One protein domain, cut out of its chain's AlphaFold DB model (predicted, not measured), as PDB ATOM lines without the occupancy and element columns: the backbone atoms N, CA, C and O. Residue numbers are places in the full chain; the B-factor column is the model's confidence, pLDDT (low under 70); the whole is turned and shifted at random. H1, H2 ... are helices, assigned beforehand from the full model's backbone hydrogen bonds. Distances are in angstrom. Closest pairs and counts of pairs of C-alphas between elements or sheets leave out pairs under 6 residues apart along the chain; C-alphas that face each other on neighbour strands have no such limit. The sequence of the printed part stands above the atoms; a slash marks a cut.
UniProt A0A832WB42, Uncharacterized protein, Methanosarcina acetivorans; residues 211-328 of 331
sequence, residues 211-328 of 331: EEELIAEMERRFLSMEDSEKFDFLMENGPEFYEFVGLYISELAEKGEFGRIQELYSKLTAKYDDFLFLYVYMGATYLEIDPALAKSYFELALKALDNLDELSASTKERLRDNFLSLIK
ATOM      1  N   GLU A 211     -19.107  -3.382  38.131       47.09
ATOM      2  CA  GLU A 211     -18.460  -4.297  37.175       47.09
ATOM      3  C   GLU A 211     -17.425  -5.204  37.867       47.09
ATOM      4  O   GLU A 211     -17.293  -6.373  37.511       47.09
ATOM      5  N   GLU A 212     -16.776  -4.708  38.922       49.62
ATOM      6  CA  GLU A 212     -15.830  -5.467  39.745       49.62
ATOM      7  C   GLU A 212     -16.537  -6.519  40.620       49.62
ATOM      8  O   GLU A 212     -16.084  -7.662  40.702       49.62
ATOM      9  N   GLU A 213     -17.684  -6.194  41.222       54.88
ATOM     10  CA  GLU A 213     -18.509  -7.110  42.015       54.88
ATOM     11  C   GLU A 213     -19.126  -8.210  41.138       54.88
ATOM     12  O   GLU A 213     -19.175  -9.373  41.553       54.88
ATOM     13  N   LEU A 214     -19.518  -7.874  39.903       60.34
ATOM     14  CA  LEU A 214     -19.962  -8.839  38.894       60.34
ATOM     15  C   LEU A 214     -18.844  -9.799  38.492       60.34
ATOM     16  O   LEU A 214     -19.071 -11.010  38.456       60.34
ATOM     17  N   ILE A 215     -17.640  -9.285  38.222       62.81
ATOM     18  CA  ILE A 215     -16.478 -10.116  37.886       62.81
ATOM     19  C   ILE A 215     -16.132 -11.031  39.068       62.81
ATOM     20  O   ILE A 215     -15.963 -12.235  38.873       62.81
ATOM     21  N   ALA A 216     -16.139 -10.511  40.298       65.50
ATOM     22  CA  ALA A 216     -15.866 -11.294  41.502       65.50
ATOM     23  C   ALA A 216     -16.937 -12.367  41.770       65.50
ATOM     24  O   ALA A 216     -16.627 -13.486  42.190       65.50
ATOM     25  N   GLU A 217     -18.220 -12.071  41.532       70.88
ATOM     26  CA  GLU A 217     -19.284 -13.075  41.611       70.88
ATOM     27  C   GLU A 217     -19.105 -14.158  40.541       70.88
ATOM     28  O   GLU A 217     -19.244 -15.353  40.834       70.88
ATOM     29  N   MET A 218     -18.763 -13.756  39.317       71.19
ATOM     30  CA  MET A 218     -18.513 -14.679  38.218       71.19
ATOM     31  C   MET A 218     -17.301 -15.568  38.471       71.19
ATOM     32  O   MET A 218     -17.385 -16.765  38.200       71.19
ATOM     33  N   GLU A 219     -16.232 -15.035  39.055       77.56
ATOM     34  CA  GLU A 219     -15.057 -15.804  39.458       77.56
ATOM     35  C   GLU A 219     -15.411 -16.834  40.533       77.56
ATOM     36  O   GLU A 219     -15.164 -18.028  40.349       77.56
ATOM     37  N   ARG A 220     -16.089 -16.417  41.615       77.12
ATOM     38  CA  ARG A 220     -16.558 -17.340  42.666       77.12
ATOM     39  C   ARG A 220     -17.409 -18.460  42.082       77.12
ATOM     40  O   ARG A 220     -17.238 -19.632  42.430       77.12
ATOM     41  N   ARG A 221     -18.325 -18.112  41.174       80.81
ATOM     42  CA  ARG A 221     -19.180 -19.087  40.503       80.81
ATOM     43  C   ARG A 221     -18.349 -20.029  39.641       80.81
ATOM     44  O   ARG A 221     -18.534 -21.236  39.762       80.81
ATOM     45  N   PHE A 222     -17.436 -19.507  38.825       85.81
ATOM     46  CA  PHE A 222     -16.566 -20.296  37.958       85.81
ATOM     47  C   PHE A 222     -15.708 -21.281  38.756       85.81
ATOM     48  O   PHE A 222     -15.670 -22.462  38.425       85.81
ATOM     49  N   LEU A 223     -15.097 -20.844  39.859       83.19
ATOM     50  CA  LEU A 223     -14.298 -21.698  40.744       83.19
ATOM     51  C   LEU A 223     -15.112 -22.837  41.370       83.19
ATOM     52  O   LEU A 223     -14.582 -23.931  41.566       83.19
ATOM     53  N   SER A 224     -16.394 -22.593  41.654       85.88
ATOM     54  CA  SER A 224     -17.312 -23.590  42.218       85.88
ATOM     55  C   SER A 224     -17.915 -24.560  41.195       85.88
ATOM     56  O   SER A 224     -18.547 -25.536  41.597       85.88
ATOM     57  N   MET A 225     -17.759 -24.293  39.892       91.69
ATOM     58  CA  MET A 225     -18.307 -25.138  38.832       91.69
ATOM     59  C   MET A 225     -17.574 -26.473  38.747       91.69
ATOM     60  O   MET A 225     -16.350 -26.554  38.903       91.69
ATOM     61  N   GLU A 226     -18.326 -27.515  38.403       93.44
ATOM     62  CA  GLU A 226     -17.727 -28.785  38.024       93.44
ATOM     63  C   GLU A 226     -16.938 -28.628  36.719       93.44
ATOM     64  O   GLU A 226     -17.192 -27.771  35.876       93.44
ATOM     65  N   ASP A 227     -15.970 -29.507  36.515       90.12
ATOM     66  CA  ASP A 227     -14.994 -29.412  35.430       90.12
ATOM     67  C   ASP A 227     -15.626 -29.408  34.013       90.12
ATOM     68  O   ASP A 227     -15.162 -28.714  33.105       90.12
ATOM     69  N   SER A 228     -16.747 -30.111  33.809       91.81
ATOM     70  CA  SER A 228     -17.525 -30.010  32.561       91.81
ATOM     71  C   SER A 228     -18.231 -28.663  32.403       91.81
ATOM     72  O   SER A 228     -18.319 -28.145  31.294       91.81
ATOM     73  N   GLU A 229     -18.717 -28.089  33.503       94.06
ATOM     74  CA  GLU A 229     -19.412 -26.801  33.504       94.06
ATOM     75  C   GLU A 229     -18.430 -25.650  33.265       94.06
ATOM     76  O   GLU A 229     -18.732 -24.767  32.465       94.06
ATOM     77  N   LYS A 230     -17.224 -25.702  33.857       93.75
ATOM     78  CA  LYS A 230     -16.127 -24.771  33.545       93.75
ATOM     79  C   LYS A 230     -15.808 -24.792  32.052       93.75
ATOM     80  O   LYS A 230     -15.715 -23.743  31.418       93.75
ATOM     81  N   PHE A 231     -15.682 -25.989  31.474       92.94
ATOM     82  CA  PHE A 231     -15.405 -26.145  30.048       92.94
ATOM     83  C   PHE A 231     -16.494 -25.492  29.185       92.94
ATOM     84  O   PHE A 231     -16.181 -24.696  28.300       92.94
ATOM     85  N   ASP A 232     -17.766 -25.799  29.450       93.38
ATOM     86  CA  ASP A 232     -18.895 -25.242  28.696       93.38
ATOM     87  C   ASP A 232     -19.014 -23.721  28.879       93.38
ATOM     88  O   ASP A 232     -19.280 -22.998  27.919       93.38
ATOM     89  N   PHE A 233     -18.746 -23.210  30.084       92.88
ATOM     90  CA  PHE A 233     -18.731 -21.778  30.372       92.88
ATOM     91  C   PHE A 233     -17.675 -21.037  29.539       92.88
ATOM     92  O   PHE A 233     -17.991 -20.037  28.888       92.88
ATOM     93  N   LEU A 234     -16.435 -21.536  29.513       94.06
ATOM     94  CA  LEU A 234     -15.356 -20.927  28.728       94.06
ATOM     95  C   LEU A 234     -15.626 -21.010  27.230       94.06
ATOM     96  O   LEU A 234     -15.216 -20.130  26.477       94.06
ATOM     97  N   MET A 235     -16.346 -22.041  26.784       92.06
ATOM     98  CA  MET A 235     -16.732 -22.131  25.387       92.06
ATOM     99  C   MET A 235     -17.668 -21.011  24.950       92.06
ATOM    100  O   MET A 235     -17.670 -20.692  23.767       92.06
ATOM    101  N   GLU A 236     -18.462 -20.435  25.850       91.38
ATOM    102  CA  GLU A 236     -19.374 -19.332  25.534       91.38
ATOM    103  C   GLU A 236     -18.774 -17.951  25.807       91.38
ATOM    104  O   GLU A 236     -19.051 -17.022  25.047       91.38
ATOM    105  N   ASN A 237     -17.903 -17.830  26.814       86.88
ATOM    106  CA  ASN A 237     -17.447 -16.528  27.313       86.88
ATOM    107  C   ASN A 237     -15.916 -16.349  27.292       86.88
ATOM    108  O   ASN A 237     -15.397 -15.387  27.841       86.88
ATOM    109  N   GLY A 238     -15.176 -17.269  26.667       84.94
ATOM    110  CA  GLY A 238     -13.712 -17.338  26.745       84.94
ATOM    111  C   GLY A 238     -12.974 -16.017  26.489       84.94
ATOM    112  O   GLY A 238     -12.155 -15.653  27.325       84.94
ATOM    113  N   PRO A 239     -13.232 -15.287  25.384       83.38
ATOM    114  CA  PRO A 239     -12.544 -14.020  25.115       83.38
ATOM    115  C   PRO A 239     -12.814 -12.910  26.136       83.38
ATOM    116  O   PRO A 239     -11.929 -12.097  26.372       83.38
ATOM    117  N   GLU A 240     -14.017 -12.876  26.711       81.38
ATOM    118  CA  GLU A 240     -14.427 -11.879  27.708       81.38
ATOM    119  C   GLU A 240     -13.815 -12.183  29.081       81.38
ATOM    120  O   GLU A 240     -13.363 -11.275  29.761       81.38
ATOM    121  N   PHE A 241     -13.710 -13.469  29.436       82.88
ATOM    122  CA  PHE A 241     -13.098 -13.947  30.681       82.88
ATOM    123  C   PHE A 241     -11.806 -14.703  30.385       82.88
ATOM    124  O   PHE A 241     -11.655 -15.892  30.699       82.88
ATOM    125  N   TYR A 242     -10.874 -14.029  29.711       80.25
ATOM    126  CA  TYR A 242      -9.640 -14.663  29.267       80.25
ATOM    127  C   TYR A 242      -8.767 -15.101  30.454       80.25
ATOM    128  O   TYR A 242      -8.094 -16.128  30.339       80.25
ATOM    129  N   GLU A 243      -8.837 -14.434  31.614       81.69
ATOM    130  CA  GLU A 243      -8.155 -14.900  32.828       81.69
ATOM    131  C   GLU A 243      -8.655 -16.283  33.273       81.69
ATOM    132  O   GLU A 243      -7.850 -17.143  33.637       81.69
ATOM    133  N   PHE A 244      -9.962 -16.557  33.166       88.25
ATOM    134  CA  PHE A 244     -10.534 -17.856  33.546       88.25
ATOM    135  C   PHE A 244     -10.097 -18.973  32.592       88.25
ATOM    136  O   PHE A 244      -9.933 -20.123  33.009       88.25
ATOM    137  N   VAL A 245      -9.849 -18.642  31.318       88.38
ATOM    138  CA  VAL A 245      -9.217 -19.570  30.369       88.38
ATOM    139  C   VAL A 245      -7.808 -19.927  30.841       88.38
ATOM    140  O   VAL A 245      -7.457 -21.108  30.860       88.38
ATOM    141  N   GLY A 246      -7.017 -18.933  31.254       84.31
ATOM    142  CA  GLY A 246      -5.677 -19.142  31.806       84.31
ATOM    143  C   GLY A 246      -5.689 -20.013  33.063       84.31
ATOM    144  O   GLY A 246      -4.965 -21.010  33.125       84.31
ATOM    145  N   LEU A 247      -6.568 -19.694  34.018       88.06
ATOM    146  CA  LEU A 247      -6.741 -20.443  35.262       88.06
ATOM    147  C   LEU A 247      -7.073 -21.915  34.993       88.06
ATOM    148  O   LEU A 247      -6.407 -22.814  35.503       88.06
ATOM    149  N   TYR A 248      -8.065 -22.175  34.143       92.81
ATOM    150  CA  TYR A 248      -8.488 -23.540  33.845       92.81
ATOM    151  C   TYR A 248      -7.416 -24.339  33.093       92.81
ATOM    152  O   TYR A 248      -7.218 -25.523  33.367       92.81
ATOM    153  N   ILE A 249      -6.668 -23.703  32.181       92.12
ATOM    154  CA  ILE A 249      -5.511 -24.338  31.533       92.12
ATOM    155  C   ILE A 249      -4.444 -24.705  32.573       92.12
ATOM    156  O   ILE A 249      -3.913 -25.815  32.508       92.12
ATOM    157  N   SER A 250      -4.164 -23.824  33.539       86.56
ATOM    158  CA  SER A 250      -3.219 -24.098  34.628       86.56
ATOM    159  C   SER A 250      -3.680 -25.275  35.496       86.56
ATOM    160  O   SER A 250      -2.921 -26.225  35.685       86.56
ATOM    161  N   GLU A 251      -4.949 -25.287  35.926       90.31
ATOM    162  CA  GLU A 251      -5.538 -26.397  36.694       90.31
ATOM    163  C   GLU A 251      -5.400 -27.743  35.955       90.31
ATOM    164  O   GLU A 251      -5.070 -28.770  36.555       90.31
ATOM    165  N   LEU A 252      -5.659 -27.762  34.642       92.56
ATOM    166  CA  LEU A 252      -5.505 -28.965  33.822       92.56
ATOM    167  C   LEU A 252      -4.030 -29.358  33.659       92.56
ATOM    168  O   LEU A 252      -3.717 -30.551  33.664       92.56
ATOM    169  N   ALA A 253      -3.120 -28.392  33.523       88.50
ATOM    170  CA  ALA A 253      -1.691 -28.645  33.358       88.50
ATOM    171  C   ALA A 253      -1.080 -29.258  34.624       88.50
ATOM    172  O   ALA A 253      -0.333 -30.233  34.529       88.50
ATOM    173  N   GLU A 254      -1.467 -28.768  35.804       89.19
ATOM    174  CA  GLU A 254      -1.078 -29.335  37.102       89.19
ATOM    175  C   GLU A 254      -1.551 -30.784  37.273       89.19
ATOM    176  O   GLU A 254      -0.826 -31.629  37.803       89.19
ATOM    177  N   LYS A 255      -2.745 -31.104  36.758       92.19
ATOM    178  CA  LYS A 255      -3.287 -32.475  36.713       92.19
ATOM    179  C   LYS A 255      -2.665 -33.333  35.600       92.19
ATOM    180  O   LYS A 255      -2.923 -34.535  35.531       92.19
ATOM    181  N   GLY A 256      -1.846 -32.745  34.724       89.88
ATOM    182  CA  GLY A 256      -1.256 -33.410  33.562       89.88
ATOM    183  C   GLY A 256      -2.254 -33.717  32.437       89.88
ATOM    184  O   GLY A 256      -1.977 -34.555  31.577       89.88
ATOM    185  N   GLU A 257      -3.413 -33.057  32.411       94.69
ATOM    186  CA  GLU A 257      -4.501 -33.274  31.448       94.69
ATOM    187  C   GLU A 257      -4.282 -32.536  30.110       94.69
ATOM    188  O   GLU A 257      -5.181 -31.905  29.552       94.69
ATOM    189  N   PHE A 258      -3.086 -32.651  29.521       91.50
ATOM    190  CA  PHE A 258      -2.713 -31.938  28.285       91.50
ATOM    191  C   PHE A 258      -3.613 -32.243  27.081       91.50
ATOM    192  O   PHE A 258      -3.834 -31.377  26.236       91.50
ATOM    193  N   GLY A 259      -4.179 -33.454  27.005       94.00
ATOM    194  CA  GLY A 259      -5.150 -33.799  25.961       94.00
ATOM    195  C   GLY A 259      -6.410 -32.933  26.028       94.00
ATOM    196  O   GLY A 259      -6.945 -32.538  24.994       94.00
ATOM    197  N   ARG A 260      -6.837 -32.577  27.241       94.06
ATOM    198  CA  ARG A 260      -8.017 -31.750  27.477       94.06
ATOM    199  C   ARG A 260      -7.747 -30.270  27.239       94.06
ATOM    200  O   ARG A 260      -8.588 -29.585  26.667       94.06
ATOM    201  N   ILE A 261      -6.538 -29.810  27.566       95.31
ATOM    202  CA  ILE A 261      -6.049 -28.476  27.182       95.31
ATOM    203  C   ILE A 261      -6.083 -28.319  25.655       95.31
ATOM    204  O   ILE A 261      -6.585 -27.323  25.141       95.31
ATOM    205  N   GLN A 262      -5.605 -29.323  24.910       95.12
ATOM    206  CA  GLN A 262      -5.641 -29.301  23.442       95.12
ATOM    207  C   GLN A 262      -7.066 -29.350  22.878       95.12
ATOM    208  O   GLN A 262      -7.347 -28.711  21.861       95.12
ATOM    209  N   GLU A 263      -7.977 -30.079  23.528       96.12
ATOM    210  CA  GLU A 263      -9.394 -30.067  23.164       96.12
ATOM    211  C   GLU A 263     -10.008 -28.673  23.348       96.12
ATOM    212  O   GLU A 263     -10.660 -28.173  22.427       96.12
ATOM    213  N   LEU A 264      -9.765 -28.030  24.496       95.62
ATOM    214  CA  LEU A 264     -10.226 -26.670  24.781       95.62
ATOM    215  C   LEU A 264      -9.676 -25.680  23.750       95.62
ATOM    216  O   LEU A 264     -10.445 -24.963  23.112       95.62
ATOM    217  N   TYR A 265      -8.361 -25.706  23.523       95.81
ATOM    218  CA  TYR A 265      -7.689 -24.885  22.517       95.81
ATOM    219  C   TYR A 265      -8.323 -25.042  21.130       95.81
ATOM    220  O   TYR A 265      -8.654 -24.051  20.476       95.81
ATOM    221  N   SER A 266      -8.539 -26.285  20.688       94.81
ATOM    222  CA  SER A 266      -9.098 -26.575  19.364       94.81
ATOM    223  C   SER A 266     -10.531 -26.062  19.216       94.81
ATOM    224  O   SER A 266     -10.900 -25.561  18.156       94.81
ATOM    225  N   LYS A 267     -11.356 -26.176  20.263       95.75
ATOM    226  CA  LYS A 267     -12.737 -25.680  20.226       95.75
ATOM    227  C   LYS A 267     -12.805 -24.156  20.296       95.75
ATOM    228  O   LYS A 267     -13.577 -23.567  19.545       95.75
ATOM    229  N   LEU A 268     -11.996 -23.518  21.144       93.75
ATOM    230  CA  LEU A 268     -11.967 -22.059  21.265       93.75
ATOM    231  C   LEU A 268     -11.471 -21.400  19.977       93.75
ATOM    232  O   LEU A 268     -12.119 -20.485  19.488       93.75
ATOM    233  N   THR A 269     -10.399 -21.913  19.372       93.50
ATOM    234  CA  THR A 269      -9.883 -21.393  18.088       93.50
ATOM    235  C   THR A 269     -10.788 -21.689  16.893       93.50
ATOM    236  O   THR A 269     -10.705 -21.005  15.880       93.50
ATOM    237  N   ALA A 270     -11.672 -22.686  16.989       93.50
ATOM    238  CA  ALA A 270     -12.705 -22.914  15.980       93.50
ATOM    239  C   ALA A 270     -13.892 -21.945  16.109       93.50
ATOM    240  O   ALA A 270     -14.632 -21.766  15.141       93.50
ATOM    241  N   LYS A 271     -14.107 -21.371  17.300       93.88
ATOM    242  CA  LYS A 271     -15.242 -20.489  17.603       93.88
ATOM    243  C   LYS A 271     -14.872 -19.007  17.558       93.88
ATOM    244  O   LYS A 271     -15.694 -18.207  17.120       93.88
ATOM    245  N   TYR A 272     -13.671 -18.656  18.004       88.19
ATOM    246  CA  TYR A 272     -13.205 -17.283  18.144       88.19
ATOM    247  C   TYR A 272     -11.951 -17.059  17.306       88.19
ATOM    248  O   TYR A 272     -10.948 -17.759  17.465       88.19
ATOM    249  N   ASP A 273     -12.015 -16.054  16.439       83.56
ATOM    250  CA  ASP A 273     -10.872 -15.611  15.653       83.56
ATOM    251  C   ASP A 273      -9.911 -14.795  16.532       83.56
ATOM    252  O   ASP A 273     -10.334 -14.074  17.435       83.56
ATOM    253  N   ASP A 274      -8.608 -14.914  16.267       80.06
ATOM    254  CA  ASP A 274      -7.561 -14.052  16.833       80.06
ATOM    255  C   ASP A 274      -7.566 -13.899  18.370       80.06
ATOM    256  O   ASP A 274      -7.209 -12.852  18.915       80.06
ATOM    257  N   PHE A 275      -7.887 -14.979  19.092       86.94
ATOM    258  CA  PHE A 275      -7.881 -15.009  20.557       86.94
ATOM    259  C   PHE A 275      -6.450 -14.969  21.134       86.94
ATOM    260  O   PHE A 275      -5.859 -15.990  21.491       86.94
ATOM    261  N   LEU A 276      -5.891 -13.758  21.231       87.62
ATOM    262  CA  LEU A 276      -4.502 -13.502  21.621       87.62
ATOM    263  C   LEU A 276      -4.092 -14.207  22.921       87.62
ATOM    264  O   LEU A 276      -3.096 -14.931  22.932       87.62
ATOM    265  N   PHE A 277      -4.852 -14.010  24.002       86.88
ATOM    266  CA  PHE A 277      -4.500 -14.530  25.326       86.88
ATOM    267  C   PHE A 277      -4.464 -16.058  25.368       86.88
ATOM    268  O   PHE A 277      -3.551 -16.625  25.965       86.88
ATOM    269  N   LEU A 278      -5.355 -16.737  24.640       91.25
ATOM    270  CA  LEU A 278      -5.317 -18.193  24.511       91.25
ATOM    271  C   LEU A 278      -3.972 -18.672  23.946       91.25
ATOM    272  O   LEU A 278      -3.380 -19.608  24.480       91.25
ATOM    273  N   TYR A 279      -3.445 -18.021  22.906       90.81
ATOM    274  CA  TYR A 279      -2.129 -18.376  22.365       90.81
ATOM    275  C   TYR A 279      -1.001 -18.130  23.374       90.81
ATOM    276  O   TYR A 279      -0.064 -18.926  23.448       90.81
ATOM    277  N   VAL A 280      -1.093 -17.071  24.181       89.12
ATOM    278  CA  VAL A 280      -0.112 -16.785  25.238       89.12
ATOM    279  C   VAL A 280      -0.133 -17.873  26.314       89.12
ATOM    280  O   VAL A 280       0.925 -18.417  26.632       89.12
ATOM    281  N   TYR A 281      -1.312 -18.257  26.815       89.81
ATOM    282  CA  TYR A 281      -1.448 -19.316  27.822       89.81
ATOM    283  C   TYR A 281      -0.946 -20.665  27.311       89.81
ATOM    284  O   TYR A 281      -0.227 -21.370  28.019       89.81
ATOM    285  N   MET A 282      -1.248 -21.007  26.057       90.81
ATOM    286  CA  MET A 282      -0.727 -22.221  25.431       90.81
ATOM    287  C   MET A 282       0.800 -22.172  25.292       90.81
ATOM    288  O   MET A 282       1.479 -23.149  25.604       90.81
ATOM    289  N   GLY A 283       1.365 -21.031  24.889       87.38
ATOM    290  CA  GLY A 283       2.814 -20.839  24.830       87.38
ATOM    291  C   GLY A 283       3.491 -21.051  26.187       87.38
ATOM    292  O   GLY A 283       4.462 -21.797  26.277       87.38
ATOM    293  N   ALA A 284       2.950 -20.452  27.249       87.62
ATOM    294  CA  ALA A 284       3.464 -20.609  28.609       87.62
ATOM    295  C   ALA A 284       3.342 -22.056  29.116       87.62
ATOM    296  O   ALA A 284       4.309 -22.612  29.631       87.62
ATOM    297  N   THR A 285       2.189 -22.693  28.899       89.19
ATOM    298  CA  THR A 285       1.902 -24.059  29.372       89.19
ATOM    299  C   THR A 285       2.867 -25.090  28.793       89.19
ATOM    300  O   THR A 285       3.322 -25.991  29.494       89.19
ATOM    301  N   TYR A 286       3.201 -24.968  27.506       88.19
ATOM    302  CA  TYR A 286       4.079 -25.925  26.830       88.19
ATOM    303  C   TYR A 286       5.564 -25.569  26.923       88.19
ATOM    304  O   TYR A 286       6.383 -26.345  26.437       88.19
ATOM    305  N   LEU A 287       5.935 -24.440  27.538       87.19
ATOM    306  CA  LEU A 287       7.298 -23.901  27.490       87.19
ATOM    307  C   LEU A 287       8.365 -24.906  27.941       87.19
ATOM    308  O   LEU A 287       9.368 -25.087  27.255       87.19
ATOM    309  N   GLU A 288       8.120 -25.586  29.059       83.81
ATOM    310  CA  GLU A 288       9.037 -26.576  29.641       83.81
ATOM    311  C   GLU A 288       8.781 -28.009  29.132       83.81
ATOM    312  O   GLU A 288       9.564 -28.920  29.398       83.81
ATOM    313  N   ILE A 289       7.679 -28.229  28.407       87.06
ATOM    314  CA  ILE A 289       7.196 -29.562  28.009       87.06
ATOM    315  C   ILE A 289       7.545 -29.857  26.553       87.06
ATOM    316  O   ILE A 289       8.137 -30.888  26.236       87.06
ATOM    317  N   ASP A 290       7.167 -28.942  25.666       90.12
ATOM    318  CA  ASP A 290       7.466 -28.966  24.241       90.12
ATOM    319  C   ASP A 290       7.786 -27.529  23.797       90.12
ATOM    320  O   ASP A 290       6.904 -26.792  23.340       90.12
ATOM    321  N   PRO A 291       9.058 -27.109  23.931       90.19
ATOM    322  CA  PRO A 291       9.477 -25.756  23.589       90.19
ATOM    323  C   PRO A 291       9.194 -25.394  22.122       90.19
ATOM    324  O   PRO A 291       8.907 -24.239  21.807       90.19
ATOM    325  N   ALA A 292       9.228 -26.368  21.206       92.69
ATOM    326  CA  ALA A 292       8.926 -26.124  19.798       92.69
ATOM    327  C   ALA A 292       7.437 -25.799  19.600       92.69
ATOM    328  O   ALA A 292       7.096 -24.866  18.866       92.69
ATOM    329  N   LEU A 293       6.556 -26.524  20.292       92.31
ATOM    330  CA  LEU A 293       5.125 -26.240  20.303       92.31
ATOM    331  C   LEU A 293       4.823 -24.902  20.995       92.31
ATOM    332  O   LEU A 293       4.101 -24.081  20.429       92.31
ATOM    333  N   ALA A 294       5.440 -24.627  22.147       90.12
ATOM    334  CA  ALA A 294       5.328 -23.347  22.850       90.12
ATOM    335  C   ALA A 294       5.701 -22.161  21.952       90.12
ATOM    336  O   ALA A 294       4.960 -21.181  21.841       90.12
ATOM    337  N   LYS A 295       6.824 -22.282  21.236       92.00
ATOM    338  CA  LYS A 295       7.267 -21.295  20.251       92.00
ATOM    339  C   LYS A 295       6.223 -21.058  19.163       92.00
ATOM    340  O   LYS A 295       5.950 -19.904  18.841       92.00
ATOM    341  N   SER A 296       5.613 -22.119  18.635       94.94
ATOM    342  CA  SER A 296       4.567 -21.987  17.614       94.94
ATOM    343  C   SER A 296       3.343 -21.209  18.121       94.94
ATOM    344  O   SER A 296       2.781 -20.410  17.375       94.94
ATOM    345  N   TYR A 297       2.978 -21.355  19.399       93.62
ATOM    346  CA  TYR A 297       1.892 -20.578  19.998       93.62
ATOM    347  C   TYR A 297       2.251 -19.102  20.168       93.62
ATOM    348  O   TYR A 297       1.440 -18.247  19.824       93.62
ATOM    349  N   PHE A 298       3.473 -18.765  20.585       90.94
ATOM    350  CA  PHE A 298       3.900 -17.360  20.623       90.94
ATOM    351  C   PHE A 298       3.976 -16.725  19.225       90.94
ATOM    352  O   PHE A 298       3.675 -15.542  19.061       90.94
ATOM    353  N   GLU A 299       4.321 -17.497  18.191       93.25
ATOM    354  CA  GLU A 299       4.236 -17.038  16.797       93.25
ATOM    355  C   GLU A 299       2.784 -16.798  16.348       93.25
ATOM    356  O   GLU A 299       2.530 -15.879  15.565       93.25
ATOM    357  N   LEU A 300       1.822 -17.589  16.836       92.62
ATOM    358  CA  LEU A 300       0.392 -17.344  16.619       92.62
ATOM    359  C   LEU A 300      -0.091 -16.104  17.382       92.62
ATOM    360  O   LEU A 300      -0.798 -15.289  16.795       92.62
ATOM    361  N   ALA A 301       0.358 -15.901  18.624       90.31
ATOM    362  CA  ALA A 301       0.067 -14.700  19.406       90.31
ATOM    363  C   ALA A 301       0.546 -13.428  18.685       90.31
ATOM    364  O   ALA A 301      -0.194 -12.456  18.575       90.31
ATOM    365  N   LEU A 302       1.753 -13.455  18.105       90.25
ATOM    366  CA  LEU A 302       2.268 -12.354  17.285       90.25
ATOM    367  C   LEU A 302       1.376 -12.033  16.082       90.25
ATOM    368  O   LEU A 302       1.179 -10.861  15.776       90.25
ATOM    369  N   LYS A 303       0.853 -13.057  15.400       90.50
ATOM    370  CA  LYS A 303      -0.053 -12.863  14.258       90.50
ATOM    371  C   LYS A 303      -1.401 -12.301  14.702       90.50
ATOM    372  O   LYS A 303      -1.895 -11.380  14.067       90.50
ATOM    373  N   ALA A 304      -1.964 -12.819  15.793       88.38
ATOM    374  CA  ALA A 304      -3.231 -12.337  16.339       88.38
ATOM    375  C   ALA A 304      -3.132 -10.869  16.786       88.38
ATOM    376  O   ALA A 304      -4.020 -10.071  16.507       88.38
ATOM    377  N   LEU A 305      -2.007 -10.479  17.397       86.94
ATOM    378  CA  LEU A 305      -1.746  -9.105  17.836       86.94
ATOM    379  C   LEU A 305      -1.822  -8.078  16.692       86.94
ATOM    380  O   LEU A 305      -2.234  -6.934  16.909       86.94
ATOM    381  N   ASP A 306      -1.440  -8.477  15.476       81.75
ATOM    382  CA  ASP A 306      -1.505  -7.615  14.292       81.75
ATOM    383  C   ASP A 306      -2.950  -7.297  13.884       81.75
ATOM    384  O   ASP A 306      -3.202  -6.202  13.375       81.75
ATOM    385  N   ASN A 307      -3.891  -8.198  14.176       82.12
ATOM    386  CA  ASN A 307      -5.296  -8.101  13.778       82.12
ATOM    387  C   ASN A 307      -6.196  -7.400  14.819       82.12
ATOM    388  O   ASN A 307      -7.344  -7.090  14.515       82.12
ATOM    389  N   LEU A 308      -5.703  -7.128  16.035       79.94
ATOM    390  CA  LEU A 308      -6.504  -6.529  17.115       79.94
ATOM    391  C   LEU A 308      -6.577  -5.002  17.019       79.94
ATOM    392  O   LEU A 308      -5.663  -4.320  17.465       79.94
ATOM    393  N   ASP A 309      -7.648  -4.424  16.489       74.44
ATOM    394  CA  ASP A 309      -7.748  -2.964  16.290       74.44
ATOM    395  C   ASP A 309      -7.893  -2.133  17.582       74.44
ATOM    396  O   ASP A 309      -7.627  -0.931  17.575       74.44
ATOM    397  N   GLU A 310      -8.260  -2.764  18.697       74.12
ATOM    398  CA  GLU A 310      -8.600  -2.088  19.959       74.12
ATOM    399  C   GLU A 310      -7.375  -1.650  20.779       74.12
ATOM    400  O   GLU A 310      -7.465  -0.755  21.621       74.12
ATOM    401  N   LEU A 311      -6.201  -2.233  20.517       75.69
ATOM    402  CA  LEU A 311      -4.975  -1.917  21.248       75.69
ATOM    403  C   LEU A 311      -4.246  -0.708  20.652       75.69
ATOM    404  O   LEU A 311      -4.027  -0.613  19.440       75.69
ATOM    405  N   SER A 312      -3.764   0.182  21.524       79.06
ATOM    406  CA  SER A 312      -2.922   1.307  21.111       79.06
ATOM    407  C   SER A 312      -1.620   0.831  20.450       79.06
ATOM    408  O   SER A 312      -1.078  -0.228  20.777       79.06
ATOM    409  N   ALA A 313      -1.079   1.637  19.529       80.12
ATOM    410  CA  ALA A 313       0.141   1.291  18.794       80.12
ATOM    411  C   ALA A 313       1.336   0.996  19.721       80.12
ATOM    412  O   ALA A 313       2.079   0.049  19.472       80.12
ATOM    413  N   SER A 314       1.478   1.751  20.816       79.56
ATOM    414  CA  SER A 314       2.523   1.532  21.822       79.56
ATOM    415  C   SER A 314       2.351   0.205  22.567       79.56
ATOM    416  O   SER A 314       3.329  -0.500  22.802       79.56
ATOM    417  N   THR A 315       1.112  -0.175  22.897       74.62
ATOM    418  CA  THR A 315       0.813  -1.459  23.551       74.62
ATOM    419  C   THR A 315       1.129  -2.627  22.624       74.62
ATOM    420  O   THR A 315       1.782  -3.584  23.043       74.62
ATOM    421  N   LYS A 316       0.745  -2.523  21.343       81.88
ATOM    422  CA  LYS A 316       1.089  -3.524  20.325       81.88
ATOM    423  C   LYS A 316       2.596  -3.670  20.147       81.88
ATOM    424  O   LYS A 316       3.087  -4.788  20.051       81.88
ATOM    425  N   GLU A 317       3.338  -2.566  20.097       82.94
ATOM    426  CA  GLU A 317       4.799  -2.602  19.955       82.94
ATOM    427  C   GLU A 317       5.459  -3.295  21.156       82.94
ATOM    428  O   GLU A 317       6.232  -4.234  20.970       82.94
ATOM    429  N   ARG A 318       5.055  -2.941  22.383       83.06
ATOM    430  CA  ARG A 318       5.553  -3.573  23.614       83.06
ATOM    431  C   ARG A 318       5.260  -5.077  23.669       83.06
ATOM    432  O   ARG A 318       6.154  -5.869  23.963       83.06
ATOM    433  N   LEU A 319       4.022  -5.487  23.375       78.56
ATOM    434  CA  LEU A 319       3.645  -6.906  23.346       78.56
ATOM    435  C   LEU A 319       4.412  -7.667  22.258       78.56
ATOM    436  O   LEU A 319       4.890  -8.776  22.503       78.56
ATOM    437  N   ARG A 320       4.606  -7.054  21.084       89.94
ATOM    438  CA  ARG A 320       5.403  -7.640  20.003       89.94
ATOM    439  C   ARG A 320       6.844  -7.885  20.445       89.94
ATOM    440  O   ARG A 320       7.354  -8.986  20.239       89.94
ATOM    441  N   ASP A 321       7.483  -6.896  21.062       87.12
ATOM    442  CA  ASP A 321       8.856  -7.016  21.557       87.12
ATOM    443  C   ASP A 321       8.982  -8.115  22.620       87.12
ATOM    444  O   ASP A 321       9.925  -8.915  22.580       87.12
ATOM    445  N   ASN A 322       7.998  -8.222  23.516       83.88
ATOM    446  CA  ASN A 322       7.937  -9.284  24.518       83.88
ATOM    447  C   ASN A 322       7.837 -10.672  23.873       83.88
ATOM    448  O   ASN A 322       8.644 -11.550  24.188       83.88
ATOM    449  N   PHE A 323       6.917 -10.877  22.927       85.44
ATOM    450  CA  PHE A 323       6.774 -12.168  22.249       85.44
ATOM    451  C   PHE A 323       8.010 -12.526  21.416       85.44
ATOM    452  O   PHE A 323       8.483 -13.660  21.483       85.44
ATOM    453  N   LEU A 324       8.600 -11.571  20.690       89.81
ATOM    454  CA  LEU A 324       9.848 -11.796  19.952       89.81
ATOM    455  C   LEU A 324      11.011 -12.163  20.886       89.81
ATOM    456  O   LEU A 324      11.819 -13.037  20.560       89.81
ATOM    457  N   SER A 325      11.091 -11.524  22.054       88.12
ATOM    458  CA  SER A 325      12.078 -11.836  23.090       88.12
ATOM    459  C   SER A 325      11.894 -13.255  23.635       88.12
ATOM    460  O   SER A 325      12.872 -14.001  23.725       88.12
ATOM    461  N   LEU A 326      10.655 -13.660  23.936       83.56
ATOM    462  CA  LEU A 326      10.321 -15.014  24.386       83.56
ATOM    463  C   LEU A 326      10.678 -16.063  23.327       83.56
ATOM    464  O   LEU A 326      11.447 -16.978  23.609       83.56
ATOM    465  N   ILE A 327      10.232 -15.874  22.085       89.19
ATOM    466  CA  ILE A 327      10.527 -16.771  20.957       89.19
ATOM    467  C   ILE A 327      12.033 -16.949  20.755       89.19
ATOM    468  O   ILE A 327      12.496 -18.044  20.442       89.19
ATOM    469  N   LYS A 328      12.817 -15.881  20.931       90.00
ATOM    470  CA  LYS A 328      14.276 -15.926  20.790       90.00
ATOM    471  C   LYS A 328      14.960 -16.695  21.924       90.00
ATOM    472  O   LYS A 328      16.044 -17.236  21.713       90.00
TER     473      LYS A 328
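Overview. This is residues 211 to 328 of the 331 residues of an uncharacterized protein of Methanosarcina acetivorans (UniProt A0A832WB42). What is the shape? Seven helices stand roughly side by side, with H1 at one end and H7 at the other. Between them H2, H3, H4 and H5 make an up-and-down bundle, each running against the one before, and H6 packs on H5 and H7 on H6. What is it made of? The 118 printed residues hold seven named helices, H1 to H7 in chain order, and no named strand; the class is all helix. How large is it? It is compact, with a radius of gyration of the C-alphas of 14.6 A and spans of 38 by 34 by 22 A.

Arrangement. How does the first helix stand? H1, residues 211 to 224, is close to but not clearly touching H2, residues 227 to 237; the closest C-alphas, Phe 222 and Lys 230, are 6.3 A apart. Which helix is the hub? H3, residues 242 to 254, touches H4, residues 258 to 271, in a hairpin made with residues 249 to 253 of H3 alone, closest at C-alphas 249 and 261, 6.0 A. H3 touches H5, residues 276 to 286, closest at C-alphas 246 and 281, 5.8 A; it only just touches H2, with 3 pairs of C-alphas within 8 A, closest at C-alphas 245 and 234, 6.5 A. What follows? H5 and H6, residues 291 to 307, form a hairpin, closest at C-alphas 283 and 294, 4.1 A. H6 and H7, residues 313 to 328, form another, closest at C-alphas 295 and 327, 5.6 A. Are the backbones in range? Every O i to N i+4 pair is within hydrogen-bond range in H1, H2, H3, H4, H5 and H7, and 11 of 13 in H6.

Along the chain. Where does H1 begin? C-alpha 211 is at (-18.460, -4.297, 37.175), and H1 is 20.0 A long from first to last C-alpha. How long are the others? H2 measures 15.4 A, H3 18.7 A, H4 20.1 A, H5 16.0 A, H6 25.0 A and H7 22.4 A. Where does H7 end? C-alpha 328 is at (14.276, -15.926, 20.790).

Size, cuts and confidence. How far does it reach? The two C-alphas farthest apart, Glu 213 and Ala 292, are 40.1 A apart. Are there cuts or long links? The printed part has no cut, and the six links are tight. Where is confidence low? Residues 211 to 216 are under 70 in pLDDT.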